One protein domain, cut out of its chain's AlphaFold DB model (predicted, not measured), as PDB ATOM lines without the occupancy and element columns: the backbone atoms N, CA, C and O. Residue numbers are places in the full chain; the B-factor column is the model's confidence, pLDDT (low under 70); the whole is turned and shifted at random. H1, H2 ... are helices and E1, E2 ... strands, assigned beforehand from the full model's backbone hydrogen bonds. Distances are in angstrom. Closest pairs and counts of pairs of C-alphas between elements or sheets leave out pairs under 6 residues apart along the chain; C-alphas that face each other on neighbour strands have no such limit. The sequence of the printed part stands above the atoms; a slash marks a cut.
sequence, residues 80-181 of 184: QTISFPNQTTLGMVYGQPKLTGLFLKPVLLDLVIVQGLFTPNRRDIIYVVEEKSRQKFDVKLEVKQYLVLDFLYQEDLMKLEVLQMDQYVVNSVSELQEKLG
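This is residues 80 to 181 of the 184 residues of an uncharacterized protein of Clostridium sp. CAG:571 (UniProt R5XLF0). Picture one strongly twisted, curled sheet of six strands, folded into two arms by sharp bends in its longest strands, E5 and E6. E1 pairs with E6 on one arm, E4 pairs with E5 on the other, and E3 and E2 follow beyond E4; the edge strands E1 and E2 stay apart, and the sheet does not close into a barrel. The one short helix, H1, packs on one face where E6 ends, and a long loop joins E3 to E4. The printed part has 102 residues, mostly strand, in the order E1 E2 E3 E4 E5 E6 H1, with sheet order E1 - E6 - E5 - E4 - E3 - E2, all antiparallel. It is compact, with a radius of gyration of the C-alphas of 13.6 A and spans of 40 by 29 by 25 A.

Start at E1, residues 80 to 85, an edge strand antiparallel to E6, residues 157 to 170; look for N 82 and O 160, 3.0 A apart. Next comes E2, residues 89 to 92, the other edge strand, apart from E1. E2 forms a hairpin with E3, residues 100 to 105, where N 91 and O 102 are 2.9 A apart. E3 forms a hairpin with E4, residues 125 to 135, with N 103 and O 127 at 3.0 A. E4 and E5, residues 138 to 154, are a hairpin with N 128 and O 144 at 2.9 A, and E5 and E6 are one with N 152 and O 159 at 2.9 A. E2 to E6 make a meander, each strand the antiparallel neighbour of the one before. E5 bends by 96 degrees at residue 150 and E6 by 90 degrees at residue 163. H1, residues 173 to 179, is on the sheet at a height of 9.5 A, over E5 and only just over E6, with 3 of its C-alphas falling on E6. The closest C-alphas of E6 and H1 are those of Val 170 and Leu 176, 6.3 A apart. Every O i to N i+4 pair in H1 is within hydrogen-bond range.

Find C-alpha 80 at (168.973, 151.127, 155.463), where E1 begins its 16.9 A. E2 spans 8.7 A and E3 16.9 A. E4 starts at C-alpha 125, (166.532, 160.404, 145.028), and spans 30.1 A; E5 spans 38.1 A and E6 29.0 A. H1 spans 10.0 A and ends at C-alpha 179, (156.793, 156.761, 135.128).

The farthest C-alphas, those of Lys 136 and Gln 154, are 39.8 A apart. The printed part has no cut. The link E3 to E4, residues 106 to 124, is long, and its residues 116 to 117 pair antiparallel with residues 89 to 90 of E2. The model's pLDDT averages 75.3 over the printed part and is under 70 at residues 92 to 100, 104 to 116, 136 to 137 and 180 to 181.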
ATOM      1  N   GLN A  80     168.262 152.329 155.848       81.19
ATOM      2  CA  GLN A  80     168.973 151.127 155.463       81.19
ATOM      3  C   GLN A  80     170.294 151.514 154.818       81.19
ATOM      4  O   GLN A  80     170.427 152.587 154.230       81.19
ATOM      5  N   THR A  81     171.266 150.617 154.909       84.94
ATOM      6  CA  THR A  81     172.530 150.772 154.201       84.94
ATOM      7  C   THR A  81     172.485 149.938 152.934       84.94
ATOM      8  O   THR A  81     172.252 148.731 152.995       84.94
ATOM      9  N   ILE A  82     172.722 150.571 151.792       86.19
ATOM     10  CA  ILE A  82     172.937 149.887 150.514       86.19
ATOM     11  C   ILE A  82     174.362 150.162 150.044       86.19
ATOM     12  O   ILE A  82     174.919 151.215 150.343       86.19
ATOM     13  N   SER A  83     174.980 149.200 149.365       85.56
ATOM     14  CA  SER A  83     176.378 149.299 148.937       85.56
ATOM     15  C   SER A  83     176.488 149.109 147.435       85.56
ATOM     16  O   SER A  83     175.852 148.217 146.879       85.56
ATOM     17  N   PHE A  84     177.321 149.924 146.802       83.56
ATOM     18  CA  PHE A  84     177.635 149.851 145.382       83.56
ATOM     19  C   PHE A  84     179.153 149.843 145.200       83.56
ATOM     20  O   PHE A  84     179.844 150.504 145.972       83.56
ATOM     21  N   PRO A  85     179.701 149.157 144.186       85.19
ATOM     22  CA  PRO A  85     181.074 149.404 143.760       85.19
ATOM     23  C   PRO A  85     181.293 150.892 143.446       85.19
ATOM     24  O   PRO A  85     180.418 151.534 142.862       85.19
ATOM     25  N   ASN A  86     182.464 151.443 143.755       81.06
ATOM     26  CA  ASN A  86     182.793 152.850 143.471       81.06
ATOM     27  C   ASN A  86     182.753 153.197 141.976       81.06
ATOM     28  O   ASN A  86     182.599 154.353 141.596       81.06
ATOM     29  N   GLN A  87     182.868 152.176 141.129       80.38
ATOM     30  CA  GLN A  87     182.882 152.276 139.671       80.38
ATOM     31  C   GLN A  87     181.479 152.123 139.062       80.38
ATOM     32  O   GLN A  87     181.337 151.979 137.850       80.38
ATOM     33  N   THR A  88     180.435 152.091 139.898       80.75
ATOM     34  CA  THR A  88     179.052 151.927 139.441       80.75
ATOM     35  C   THR A  88     178.676 153.060 138.500       80.75
ATOM     36  O   THR A  88     178.931 154.228 138.783       80.75
ATOM     37  N   THR A  89     178.042 152.720 137.385       78.38
ATOM     38  CA  THR A  89     177.560 153.691 136.405       78.38
ATOM     39  C   THR A  89     176.050 153.853 136.490       78.38
ATOM     40  O   THR A  89     175.320 152.899 136.752       78.38
ATOM     41  N   LEU A  90     175.580 155.062 136.211       76.31
ATOM     42  CA  LEU A  90     174.175 155.357 135.979       76.31
ATOM     43  C   LEU A  90     173.709 154.779 134.639       76.31
ATOM     44  O   LEU A  90     174.439 154.796 133.646       76.31
ATOM     45  N   GLY A  91     172.458 154.331 134.601       71.56
ATOM     46  CA  GLY A  91     171.818 153.766 133.420       71.56
ATOM     47  C   GLY A  91     171.496 152.281 133.558       71.56
ATOM     48  O   GLY A  91     171.662 151.676 134.614       71.56
ATOM     49  N   MET A  92     170.978 151.711 132.471       66.44
ATOM     50  CA  MET A  92     170.646 150.288 132.370       66.44
ATOM     51  C   MET A  92     171.842 149.523 131.811       66.44
ATOM     52  O   MET A  92     172.388 149.912 130.777       66.44
ATOM     53  N   VAL A  93     172.216 148.409 132.443       61.66
ATOM     54  CA  VAL A  93     173.228 147.500 131.886       61.66
ATOM     55  C   VAL A  93     172.555 146.548 130.897       61.66
ATOM     56  O   VAL A  93     171.875 145.597 131.289       61.66
ATOM     57  N   TYR A  94     172.725 146.800 129.600       52.66
ATOM     58  CA  TYR A  94     172.221 145.922 128.541       52.66
ATOM     59  C   TYR A  94     173.204 144.768 128.284       52.66
ATOM     60  O   TYR A  94     174.404 144.992 128.164       52.66
ATOM     61  N   GLY A  95     172.701 143.531 128.186       48.22
ATOM     62  CA  GLY A  95     173.504 142.348 127.822       48.22
ATOM     63  C   GLY A  95     173.935 141.434 128.977       48.22
ATOM     64  O   GLY A  95     174.502 140.376 128.720       48.22
ATOM     65  N   GLN A  96     173.626 141.776 130.232       57.28
ATOM     66  CA  GLN A  96     173.766 140.857 131.371       57.28
ATOM     67  C   GLN A  96     172.471 140.056 131.626       57.28
ATOM     68  O   GLN A  96     171.385 140.515 131.262       57.28
ATOM     69  N   PRO A  97     172.548 138.860 132.250       54.69
ATOM     70  CA  PRO A  97     171.390 137.978 132.448       54.69
ATOM     71  C   PRO A  97     170.305 138.552 133.371       54.69
ATOM     72  O   PRO A  97     169.186 138.050 133.366       54.69
ATOM     73  N   LYS A  98     170.615 139.596 134.147       60.22
ATOM     74  CA  LYS A  98     169.647 140.362 134.937       60.22
ATOM     75  C   LYS A  98     169.822 141.836 134.616       60.22
ATOM     76  O   LYS A  98     170.870 142.410 134.909       60.22
ATOM     77  N   LEU A  99     168.804 142.444 134.020       56.50
ATOM     78  CA  LEU A  99     168.755 143.885 133.834       56.50
ATOM     79  C   LEU A  99     168.753 144.543 135.224       56.50
ATOM     80  O   LEU A  99     167.813 144.375 136.002       56.50
ATOM     81  N   THR A 100     169.830 145.250 135.545       67.81
ATOM     82  CA  THR A 100     169.947 146.062 136.759       67.81
ATOM     83  C   THR A 100     170.273 147.485 136.335       67.81
ATOM     84  O   THR A 100     171.132 147.713 135.479       67.81
ATOM     85  N   GLY A 101     169.494 148.438 136.841       72.31
ATOM     86  CA  GLY A 101     169.585 149.841 136.460       72.31
ATOM     87  C   GLY A 101     169.626 150.744 137.675       72.31
ATOM     88  O   GLY A 101     168.906 150.510 138.646       72.31
ATOM     89  N   LEU A 102     170.456 151.783 137.609       78.62
ATOM     90  CA  LEU A 102     170.570 152.791 138.655       78.62
ATOM     91  C   LEU A 102     170.360 154.182 138.065       78.62
ATOM     92  O   LEU A 102     171.012 154.559 137.090       78.62
ATOM     93  N   PHE A 103     169.461 154.953 138.672       76.50
ATOM     94  CA  PHE A 103     169.122 156.299 138.215       76.50
ATOM     95  C   PHE A 103     169.130 157.294 139.367       76.50
ATOM     96  O   PHE A 103     168.790 156.939 140.495       76.50
ATOM     97  N   LEU A 104     169.454 158.549 139.058       69.94
ATOM     98  CA  LEU A 104     169.405 159.678 139.980       69.94
ATOM     99  C   LEU A 104     168.321 160.668 139.539       69.94
ATOM    100  O   LEU A 104     168.275 161.087 138.384       69.94
ATOM    101  N   LYS A 105     167.464 161.071 140.474       66.69
ATOM    102  CA  LYS A 105     166.634 162.270 140.379       66.69
ATOM    103  C   LYS A 105     167.125 163.257 141.445       66.69
ATOM    104  O   LYS A 105     166.892 163.021 142.634       66.69
ATOM    105  N   PRO A 106     167.800 164.351 141.058       56.75
ATOM    106  CA  PRO A 106     168.161 165.390 142.009       56.75
ATOM    107  C   PRO A 106     166.890 166.028 142.575       56.75
ATOM    108  O   PRO A 106     165.937 166.286 141.845       56.75
ATOM    109  N   VAL A 107     166.863 166.340 143.870       54.25
ATOM    110  CA  VAL A 107     165.706 167.037 144.475       54.25
ATOM    111  C   VAL A 107     165.574 168.485 143.984       54.25
ATOM    112  O   VAL A 107     164.501 169.070 144.076       54.25
ATOM    113  N   LEU A 108     166.653 169.061 143.443       48.56
ATOM    114  CA  LEU A 108     166.702 170.443 142.952       48.56
ATOM    115  C   LEU A 108     166.564 170.575 141.426       48.56
ATOM    116  O   LEU A 108     166.505 171.696 140.930       48.56
ATOM    117  N   LEU A 109     166.531 169.464 140.683       44.47
ATOM    118  CA  LEU A 109     166.449 169.457 139.221       44.47
ATOM    119  C   LEU A 109     165.497 168.347 138.775       44.47
ATOM    120  O   LEU A 109     165.739 167.166 139.035       44.47
ATOM    121  N   ASP A 110     164.431 168.713 138.066       46.06
ATOM    122  CA  ASP A 110     163.638 167.726 137.345       46.06
ATOM    123  C   ASP A 110     164.461 167.200 136.164       46.06
ATOM    124  O   ASP A 110     164.816 167.943 135.255       46.06
ATOM    125  N   LEU A 111     164.738 165.894 136.223       50.19
ATOM    126  CA  LEU A 111     165.503 165.076 135.278       50.19
ATOM    127  C   LEU A 111     167.005 165.350 135.199       50.19
ATOM    128  O   LEU A 111     167.448 166.270 134.521       50.19
ATOM    129  N   VAL A 112     167.794 164.371 135.662       50.09
ATOM    130  CA  VAL A 112     168.978 163.986 134.888       50.09
ATOM    131  C   VAL A 112     169.185 162.465 134.891       50.09
ATOM    132  O   VAL A 112     169.748 161.889 135.813       50.09
ATOM    133  N   ILE A 113     168.767 161.799 133.811       52.84
ATOM    134  CA  ILE A 113     169.314 160.482 133.452       52.84
ATOM    135  C   ILE A 113     170.632 160.768 132.723       52.84
ATOM    136  O   ILE A 113     170.645 160.912 131.500       52.84
ATOM    137  N   VAL A 114     171.718 160.931 133.480       53.88
ATOM    138  CA  VAL A 114     173.079 161.033 132.925       53.88
ATOM    139  C   VAL A 114     173.612 159.619 132.719       53.88
ATOM    140  O   VAL A 114     173.493 158.795 133.619       53.88
ATOM    141  N   GLN A 115     174.220 159.326 131.570       59.59
ATOM    142  CA  GLN A 115     175.168 158.212 131.481       59.59
ATOM    143  C   GLN A 115     176.494 158.691 132.072       59.59
ATOM    144  O   GLN A 115     177.082 159.644 131.568       59.59
ATOM    145  N   GLY A 116     176.945 158.078 133.161       67.94
ATOM    146  CA  GLY A 116     178.154 158.514 133.854       67.94
ATOM    147  C   GLY A 116     178.402 157.739 135.139       67.94
ATOM    148  O   GLY A 116     177.623 156.853 135.493       67.94
ATOM    149  N   LEU A 117     179.490 158.066 135.834       74.94
ATOM    150  CA  LEU A 117     179.780 157.504 137.153       74.94
ATOM    151  C   LEU A 117     178.679 157.888 138.146       74.94
ATOM    152  O   LEU A 117     178.174 159.010 138.148       74.94
ATOM    153  N   PHE A 118     178.307 156.943 138.998       81.12
ATOM    154  CA  PHE A 118     177.333 157.164 140.048       81.12
ATOM    155  C   PHE A 118     177.963 157.957 141.197       81.12
ATOM    156  O   PHE A 118     178.701 157.418 142.020       81.12
ATOM    157  N   THR A 119     177.640 159.249 141.256       80.62
ATOM    158  CA  THR A 119     178.096 160.174 142.302       80.62
ATOM    159  C   THR A 119     176.888 160.766 143.040       80.62
ATOM    160  O   THR A 119     176.385 161.818 142.635       80.62
ATOM    161  N   PRO A 120     176.359 160.085 144.071       78.62
ATOM    162  CA  PRO A 120     175.201 160.561 144.815       78.62
ATOM    163  C   PRO A 120     175.567 161.721 145.742       78.62
ATOM    164  O   PRO A 120     176.637 161.750 146.343       78.62
ATOM    165  N   ASN A 121     174.629 162.643 145.920       79.19
ATOM    166  CA  ASN A 121     174.665 163.682 146.936       79.19
ATOM    167  C   ASN A 121     173.636 163.406 148.029       79.19
ATOM    168  O   ASN A 121     172.644 162.695 147.844       79.19
ATOM    169  N   ARG A 122     173.833 164.039 149.189       75.69
ATOM    170  CA  ARG A 122     172.797 164.058 150.223       75.69
ATOM    171  C   ARG A 122     171.532 164.687 149.650       75.69
ATOM    172  O   ARG A 122     171.585 165.751 149.039       75.69
ATOM    173  N   ARG A 123     170.397 164.060 149.948       73.44
ATOM    174  CA  ARG A 123     169.059 164.376 149.437       73.44
ATOM    175  C   ARG A 123     168.808 163.995 147.985       73.44
ATOM    176  O   ARG A 123     167.723 164.298 147.509       73.44
ATOM    177  N   ASP A 124     169.717 163.318 147.291       77.00
ATOM    178  CA  ASP A 124     169.359 162.756 145.990       77.00
ATOM    179  C   ASP A 124     168.315 161.652 146.143       77.00
ATOM    180  O   ASP A 124     168.309 160.898 147.120       77.00
ATOM    181  N   ILE A 125     167.425 161.547 145.160       79.62
ATOM    182  CA  ILE A 125     166.532 160.404 145.028       79.62
ATOM    183  C   ILE A 125     167.181 159.430 144.053       79.62
ATOM    184  O   ILE A 125     167.429 159.775 142.902       79.62
ATOM    185  N   ILE A 126     167.432 158.205 144.493       83.38
ATOM    186  CA  ILE A 126     167.926 157.128 143.636       83.38
ATOM    187  C   ILE A 126     166.797 156.154 143.306       83.38
ATOM    188  O   ILE A 126     165.953 155.850 144.151       83.38
ATOM    189  N   TYR A 127     166.809 155.631 142.086       84.62
ATOM    190  CA  TYR A 127     165.964 154.515 141.676       84.62
ATOM    191  C   TYR A 127     166.852 153.313 141.397       84.62
ATOM    192  O   TYR A 127     167.706 153.365 140.512       84.62
ATOM    193  N   VAL A 128     166.632 152.242 142.152       86.50
ATOM    194  CA  VAL A 128     167.255 150.940 141.925       86.50
ATOM    195  C   VAL A 128     166.231 150.067 141.214       86.50
ATOM    196  O   VAL A 128     165.135 149.847 141.731       86.50
ATOM    197  N   VAL A 129     166.574 149.618 140.012       85.56
ATOM    198  CA  VAL A 129     165.706 148.816 139.149       85.56
ATOM    199  C   VAL A 129     166.282 147.416 139.034       85.56
ATOM    200  O   VAL A 129     167.418 147.242 138.596       85.56
ATOM    201  N   GLU A 130     165.490 146.422 139.417       85.12
ATOM    202  CA  GLU A 130     165.875 145.014 139.447       85.12
ATOM    203  C   GLU A 130     164.900 144.182 138.609       85.12
ATOM    204  O   GLU A 130     163.681 144.277 138.750       85.12
ATOM    205  N   GLU A 131     165.423 143.323 137.739       83.44
ATOM    206  CA  GLU A 131     164.607 142.352 137.012       83.44
ATOM    207  C   GLU A 131     164.066 141.260 137.953       83.44
ATOM    208  O   GLU A 131     164.829 140.492 138.542       83.44
ATOM    209  N   LYS A 132     162.734 141.157 138.074       81.94
ATOM    210  CA  LYS A 132     162.051 140.092 138.836       81.94
ATOM    211  C   LYS A 132     161.875 138.820 138.023       81.94
ATOM    212  O   LYS A 132     162.025 137.722 138.553       81.94
ATOM    213  N   SER A 133     161.480 138.962 136.762       77.38
ATOM    214  CA  SER A 133     161.205 137.830 135.877       77.38
ATOM    215  C   SER A 133     161.241 138.255 134.418       77.38
ATOM    216  O   SER A 133     160.735 139.329 134.086       77.38
ATOM    217  N   ARG A 134     161.705 137.355 133.551       73.00
ATOM    218  CA  ARG A 134     161.638 137.493 132.096       73.00
ATOM    219  C   ARG A 134     160.993 136.264 131.481       73.00
ATOM    220  O   ARG A 134     161.466 135.146 131.673       73.00
ATOM    221  N   GLN A 135     159.914 136.479 130.737       71.31
ATOM    222  CA  GLN A 135     159.245 135.456 129.938       71.31
ATOM    223  C   GLN A 135     159.179 135.928 128.488       71.31
ATOM    224  O   GLN A 135     158.341 136.754 128.163       71.31
ATOM    225  N   LYS A 136     160.046 135.384 127.622       69.69
ATOM    226  CA  LYS A 136     160.159 135.681 126.175       69.69
ATOM    227  C   LYS A 136     160.206 137.183 125.820       69.69
ATOM    228  O   LYS A 136     161.288 137.673 125.525       69.69
ATOM    229  N   PHE A 137     159.067 137.877 125.855       62.12
ATOM    230  CA  PHE A 137     158.897 139.297 125.519       62.12
ATOM    231  C   PHE A 137     158.440 140.175 126.700       62.12
ATOM    232  O   PHE A 137     158.521 141.395 126.595       62.12
ATOM    233  N   ASP A 138     158.035 139.580 127.825       70.00
ATOM    234  CA  ASP A 138     157.607 140.302 129.026       70.00
ATOM    235  C   ASP A 138     158.717 140.318 130.076       70.00
ATOM    236  O   ASP A 138     159.221 139.274 130.507       70.00
ATOM    237  N   VAL A 139     159.076 141.523 130.520       77.12
ATOM    238  CA  VAL A 139     160.052 141.750 131.586       77.12
ATOM    239  C   VAL A 139     159.364 142.486 132.723       77.12
ATOM    240  O   VAL A 139     158.941 143.627 132.568       77.12
ATOM    241  N   LYS A 140     159.302 141.854 133.894       85.62
ATOM    242  CA  LYS A 140     158.837 142.516 135.116       85.62
ATOM    243  C   LYS A 140     160.021 143.119 135.848       85.62
ATOM    244  O   LYS A 140     160.957 142.400 136.208       85.62
ATOM    245  N   LEU A 141     159.948 144.419 136.100       85.31
ATOM    246  CA  LEU A 141     160.971 145.176 136.813       85.31
ATOM    247  C   LEU A 141     160.413 145.628 138.157       85.31
ATOM    248  O   LEU A 141     159.334 146.212 138.222       85.31
ATOM    249  N   GLU A 142     161.149 145.366 139.228       88.06
ATOM    250  CA  GLU A 142     160.925 145.987 140.526       88.06
ATOM    251  C   GLU A 142     161.732 147.276 140.605       88.06
ATOM    252  O   GLU A 142     162.926 147.295 140.317       88.06
ATOM    253  N   VAL A 143     161.069 148.353 141.005       85.88
ATOM    254  CA  VAL A 143     161.676 149.664 141.182       85.88
ATOM    255  C   VAL A 143     161.593 150.019 142.650       85.88
ATOM    256  O   VAL A 143     160.504 150.052 143.224       85.88
ATOM    257  N   LYS A 144     162.744 150.304 143.253       86.00
ATOM    258  CA  LYS A 144     162.849 150.817 144.617       86.00
ATOM    259  C   LYS A 144     163.371 152.242 144.557       86.00
ATOM    260  O   LYS A 144     164.427 152.502 143.984       86.00
ATOM    261  N   GLN A 145     162.612 153.158 145.138       84.81
ATOM    262  CA  GLN A 145     162.983 154.560 145.239       84.81
ATOM    263  C   GLN A 145     163.576 154.808 146.622       84.81
ATOM    264  O   GLN A 145     162.936 154.491 147.627       84.81
ATOM    265  N   TYR A 146     164.757 155.414 146.684       83.31
ATOM    266  CA  TYR A 146     165.394 155.786 147.941       83.31
ATOM    267  C   TYR A 146     165.783 157.258 147.972       83.31
ATOM    268  O   TYR A 146     166.150 157.823 146.952       83.31
ATOM    269  N   LEU A 147     165.744 157.860 149.157       80.69
ATOM    270  CA  LEU A 147     166.356 159.154 149.445       80.69
ATOM    271  C   LEU A 147     167.724 158.919 150.088       80.69
ATOM    272  O   LEU A 147     167.808 158.225 151.102       80.69
ATOM    273  N   VAL A 148     168.776 159.514 149.537       81.75
ATOM    274  CA  VAL A 148     170.127 159.465 150.107       81.75
ATOM    275  C   VAL A 148     170.195 160.390 151.323       81.75
ATOM    276  O   VAL A 148     169.968 161.596 151.212       81.75
ATOM    277  N   LEU A 149     170.505 159.829 152.489       80.06
ATOM    278  CA  LEU A 149     170.696 160.572 153.736       80.06
ATOM    279  C   LEU A 149     172.173 160.905 153.936       80.06
ATOM    280  O   LEU A 149     172.513 162.058 154.208       80.06
ATOM    281  N   ASP A 150     173.031 159.906 153.743       82.56
ATOM    282  CA  ASP A 150     174.478 160.045 153.824       82.56
ATOM    283  C   ASP A 150     175.196 159.027 152.932       82.56
ATOM    284  O   ASP A 150     174.589 158.070 152.442       82.56
ATOM    285  N   PHE A 151     176.493 159.231 152.713       85.44
ATOM    286  CA  PHE A 151     177.323 158.309 151.951       85.44
ATOM    287  C   PHE A 151     178.768 158.284 152.444       85.44
ATOM    288  O   PHE A 151     179.309 159.286 152.905       85.44
ATOM    289  N   LEU A 152     179.400 157.119 152.322       87.38
ATOM    290  CA  LEU A 152     180.792 156.897 152.685       87.38
ATOM    291  C   LEU A 152     181.481 156.050 151.616       87.38
ATOM    292  O   LEU A 152     180.996 154.976 151.259       87.38
ATOM    293  N   TYR A 153     182.645 156.509 151.164       85.00
ATOM    294  CA  TYR A 153     183.538 155.743 150.300       85.00
ATOM    295  C   TYR A 153     184.543 154.975 151.165       85.00
ATOM    296  O   TYR A 153     185.255 155.573 151.972       85.00
ATOM    297  N   GLN A 154     184.582 153.650 151.024       84.38
ATOM    298  CA  GLN A 154     185.534 152.763 151.695       84.38
ATOM    299  C   GLN A 154     186.153 151.822 150.666       84.38
ATOM    300  O   GLN A 154     185.450 150.978 150.118       84.38
ATOM    301  N   GLU A 155     187.462 151.950 150.435       85.06
ATOM    302  CA  GLU A 155     188.211 151.125 149.473       85.06
ATOM    303  C   GLU A 155     187.547 151.132 148.085       85.06
ATOM    304  O   GLU A 155     187.540 152.174 147.431       85.06
ATOM    305  N   ASP A 156     186.942 150.012 147.675       85.56
ATOM    306  CA  ASP A 156     186.255 149.814 146.393       85.56
ATOM    307  C   ASP A 156     184.721 149.916 146.484       85.56
ATOM    308  O   ASP A 156     184.022 149.756 145.477       85.56
ATOM    309  N   LEU A 157     184.173 150.187 147.675       86.56
ATOM    310  CA  LEU A 157     182.737 150.235 147.944       86.56
ATOM    311  C   LEU A 157     182.267 151.612 148.417       86.56
ATOM    312  O   LEU A 157     182.820 152.221 149.333       86.56
ATOM    313  N   MET A 158     181.140 152.040 147.867       88.06
ATOM    314  CA  MET A 158     180.369 153.180 148.327       88.06
ATOM    315  C   MET A 158     179.169 152.669 149.113       88.06
ATOM    316  O   MET A 158     178.311 151.961 148.581       88.06
ATOM    317  N   LYS A 159     179.091 153.052 150.385       89.12
ATOM    318  CA  LYS A 159     177.962 152.760 151.268       89.12
ATOM    319  C   LYS A 159     177.059 153.977 151.334       89.12
ATOM    320  O   LYS A 159     177.516 155.056 151.696       89.12
ATOM    321  N   LEU A 160     175.786 153.794 151.019       87.81
ATOM    322  CA  LEU A 160     174.765 154.824 151.144       87.81
ATOM    323  C   LEU A 160     173.868 154.504 152.326       87.81
ATOM    324  O   LEU A 160     173.280 153.422 152.391       87.81
ATOM    325  N   GLU A 161     173.731 155.463 153.227       85.69
ATOM    326  CA  GLU A 161     172.645 155.489 154.190       85.69
ATOM    327  C   GLU A 161     171.427 156.091 153.491       85.69
ATOM    328  O   GLU A 161     171.442 157.251 153.072       85.69
ATOM    329  N   VAL A 162     170.381 155.289 153.309       83.88
ATOM    330  CA  VAL A 162     169.220 155.678 152.514       83.88
ATOM    331  C   VAL A 162     167.911 155.402 153.227       83.88
ATOM    332  O   VAL A 162     167.800 154.511 154.066       83.88
ATOM    333  N   LEU A 163     166.885 156.144 152.836       80.19
ATOM    334  CA  LEU A 163     165.511 155.966 153.275       80.19
ATOM    335  C   LEU A 163     164.670 155.415 152.120       80.19
ATOM    336  O   LEU A 163     164.588 156.060 151.075       80.19
ATOM    337  N   GLN A 164     164.031 154.252 152.290       81.25
ATOM    338  CA  GLN A 164     163.137 153.713 151.258       81.25
ATOM    339  C   GLN A 164     161.849 154.525 151.171       81.25
ATOM    340  O   GLN A 164     161.063 154.604 152.114       81.25
ATOM    341  N   MET A 165     161.632 155.099 149.995       74.12
ATOM    342  CA  MET A 165     160.511 155.975 149.707       74.12
ATOM    343  C   MET A 165     159.348 155.242 149.085       74.12
ATOM    344  O   MET A 165     158.209 155.435 149.505       74.12
ATOM    345  N   ASP A 166     159.628 154.406 148.097       77.81
ATOM    346  CA  ASP A 166     158.589 153.686 147.386       77.81
ATOM    347  C   ASP A 166     159.120 152.379 146.812       77.81
ATOM    348  O   ASP A 166     160.332 152.187 146.666       77.81
ATOM    349  N   GLN A 167     158.196 151.477 146.510       84.25
ATOM    350  CA  GLN A 167     158.483 150.222 145.843       84.25
ATOM    351  C   GLN A 167     157.295 149.819 144.983       84.25
ATOM    352  O   GLN A 167     156.183 149.647 145.482       84.25
ATOM    353  N   TYR A 168     157.542 149.625 143.695       83.50
ATOM    354  CA  TYR A 168     156.514 149.214 142.750       83.50
ATOM    355  C   TYR A 168     157.088 148.297 141.675       83.50
ATOM    356  O   TYR A 168     158.300 148.161 141.520       83.50
ATOM    357  N   VAL A 169     156.193 147.645 140.939       88.00
ATOM    358  CA  VAL A 169     156.539 146.782 139.809       88.00
ATOM    359  C   VAL A 169     155.988 147.403 138.532       88.00
ATOM    360  O   VAL A 169     154.887 147.955 138.538       88.00
ATOM    361  N   VAL A 170     156.760 147.315 137.455       85.50
ATOM    362  CA  VAL A 170     156.346 147.664 136.089       85.50
ATOM    363  C   VAL A 170     156.523 146.453 135.181       85.50
ATOM    364  O   VAL A 170     157.378 145.599 135.431       85.50
ATOM    365  N   ASN A 171     155.697 146.362 134.141       86.38
ATOM    366  CA  ASN A 171     155.650 145.204 133.243       86.38
ATOM    367  C   ASN A 171     156.480 145.394 131.967       86.38
ATOM    368  O   ASN A 171     156.552 144.487 131.142       86.38
ATOM    369  N   SER A 172     157.084 146.570 131.779       80.44
ATOM    370  CA  SER A 172     157.970 146.843 130.650       80.44
ATOM    371  C   SER A 172     158.957 147.973 130.955       80.44
ATOM    372  O   SER A 172     158.765 148.772 131.874       80.44
ATOM    373  N   VAL A 173     160.013 148.066 130.141       77.00
ATOM    374  CA  VAL A 173     160.949 149.204 130.158       77.00
ATOM    375  C   VAL A 173     160.251 150.496 129.713       77.00
ATOM    376  O   VAL A 173     160.555 151.558 130.248       77.00
ATOM    377  N   SER A 174     159.291 150.419 128.788       77.81
ATOM    378  CA  SER A 174     158.527 151.586 128.329       77.81
ATOM    379  C   SER A 174     157.678 152.183 129.456       77.81
ATOM    380  O   SER A 174     157.731 153.385 129.692       77.81
ATOM    381  N   GLU A 175     156.982 151.340 130.228       80.94
ATOM    382  CA  GLU A 175     156.207 151.780 131.401       80.94
ATOM    383  C   GLU A 175     157.113 152.438 132.461       80.94
ATOM    384  O   GLU A 175     156.739 153.434 133.085       80.94
ATOM    385  N   LEU A 176     158.333 151.918 132.650       78.56
ATOM    386  CA  LEU A 176     159.327 152.543 133.523       78.56
ATOM    387  C   LEU A 176     159.692 153.954 133.044       78.56
ATOM    388  O   LEU A 176     159.749 154.880 133.850       78.56
ATOM    389  N   GLN A 177     159.948 154.122 131.746       74.00
ATOM    390  CA  GLN A 177     160.333 155.407 131.160       74.00
ATOM    391  C   GLN A 177     159.219 156.450 131.277       74.00
ATOM    392  O   GLN A 177     159.504 157.594 131.638       74.00
ATOM    393  N   GLU A 178     157.966 156.045 131.057       73.94
ATOM    394  CA  GLU A 178     156.795 156.899 131.267       73.94
ATOM    395  C   GLU A 178     156.695 157.358 132.728       73.94
ATOM    396  O   GLU A 178     156.561 158.555 132.993       73.94
ATOM    397  N   LYS A 179     156.838 156.435 133.691       73.12
ATOM    398  CA  LYS A 179     156.793 156.761 135.128       73.12
ATOM    399  C   LYS A 179     157.954 157.634 135.596       73.12
ATOM    400  O   LYS A 179     157.770 158.459 136.487       73.12
ATOM    401  N   LEU A 180     159.139 157.465 135.012       69.00
ATOM    402  CA  LEU A 180     160.313 158.292 135.307       69.00
ATOM    403  C   LEU A 180     160.303 159.640 134.561       69.00
ATOM    404  O   LEU A 180     161.205 160.451 134.769       69.00
ATOM    405  N   GLY A 181     159.282 159.915 133.740       59.97
ATOM    406  CA  GLY A 181     159.054 161.227 133.136       59.97
ATOM    407  C   GLY A 181     159.768 161.475 131.807       59.97
ATOM    408  O   GLY A 181     159.946 162.635 131.438       59.97
TER     409      GLY A 181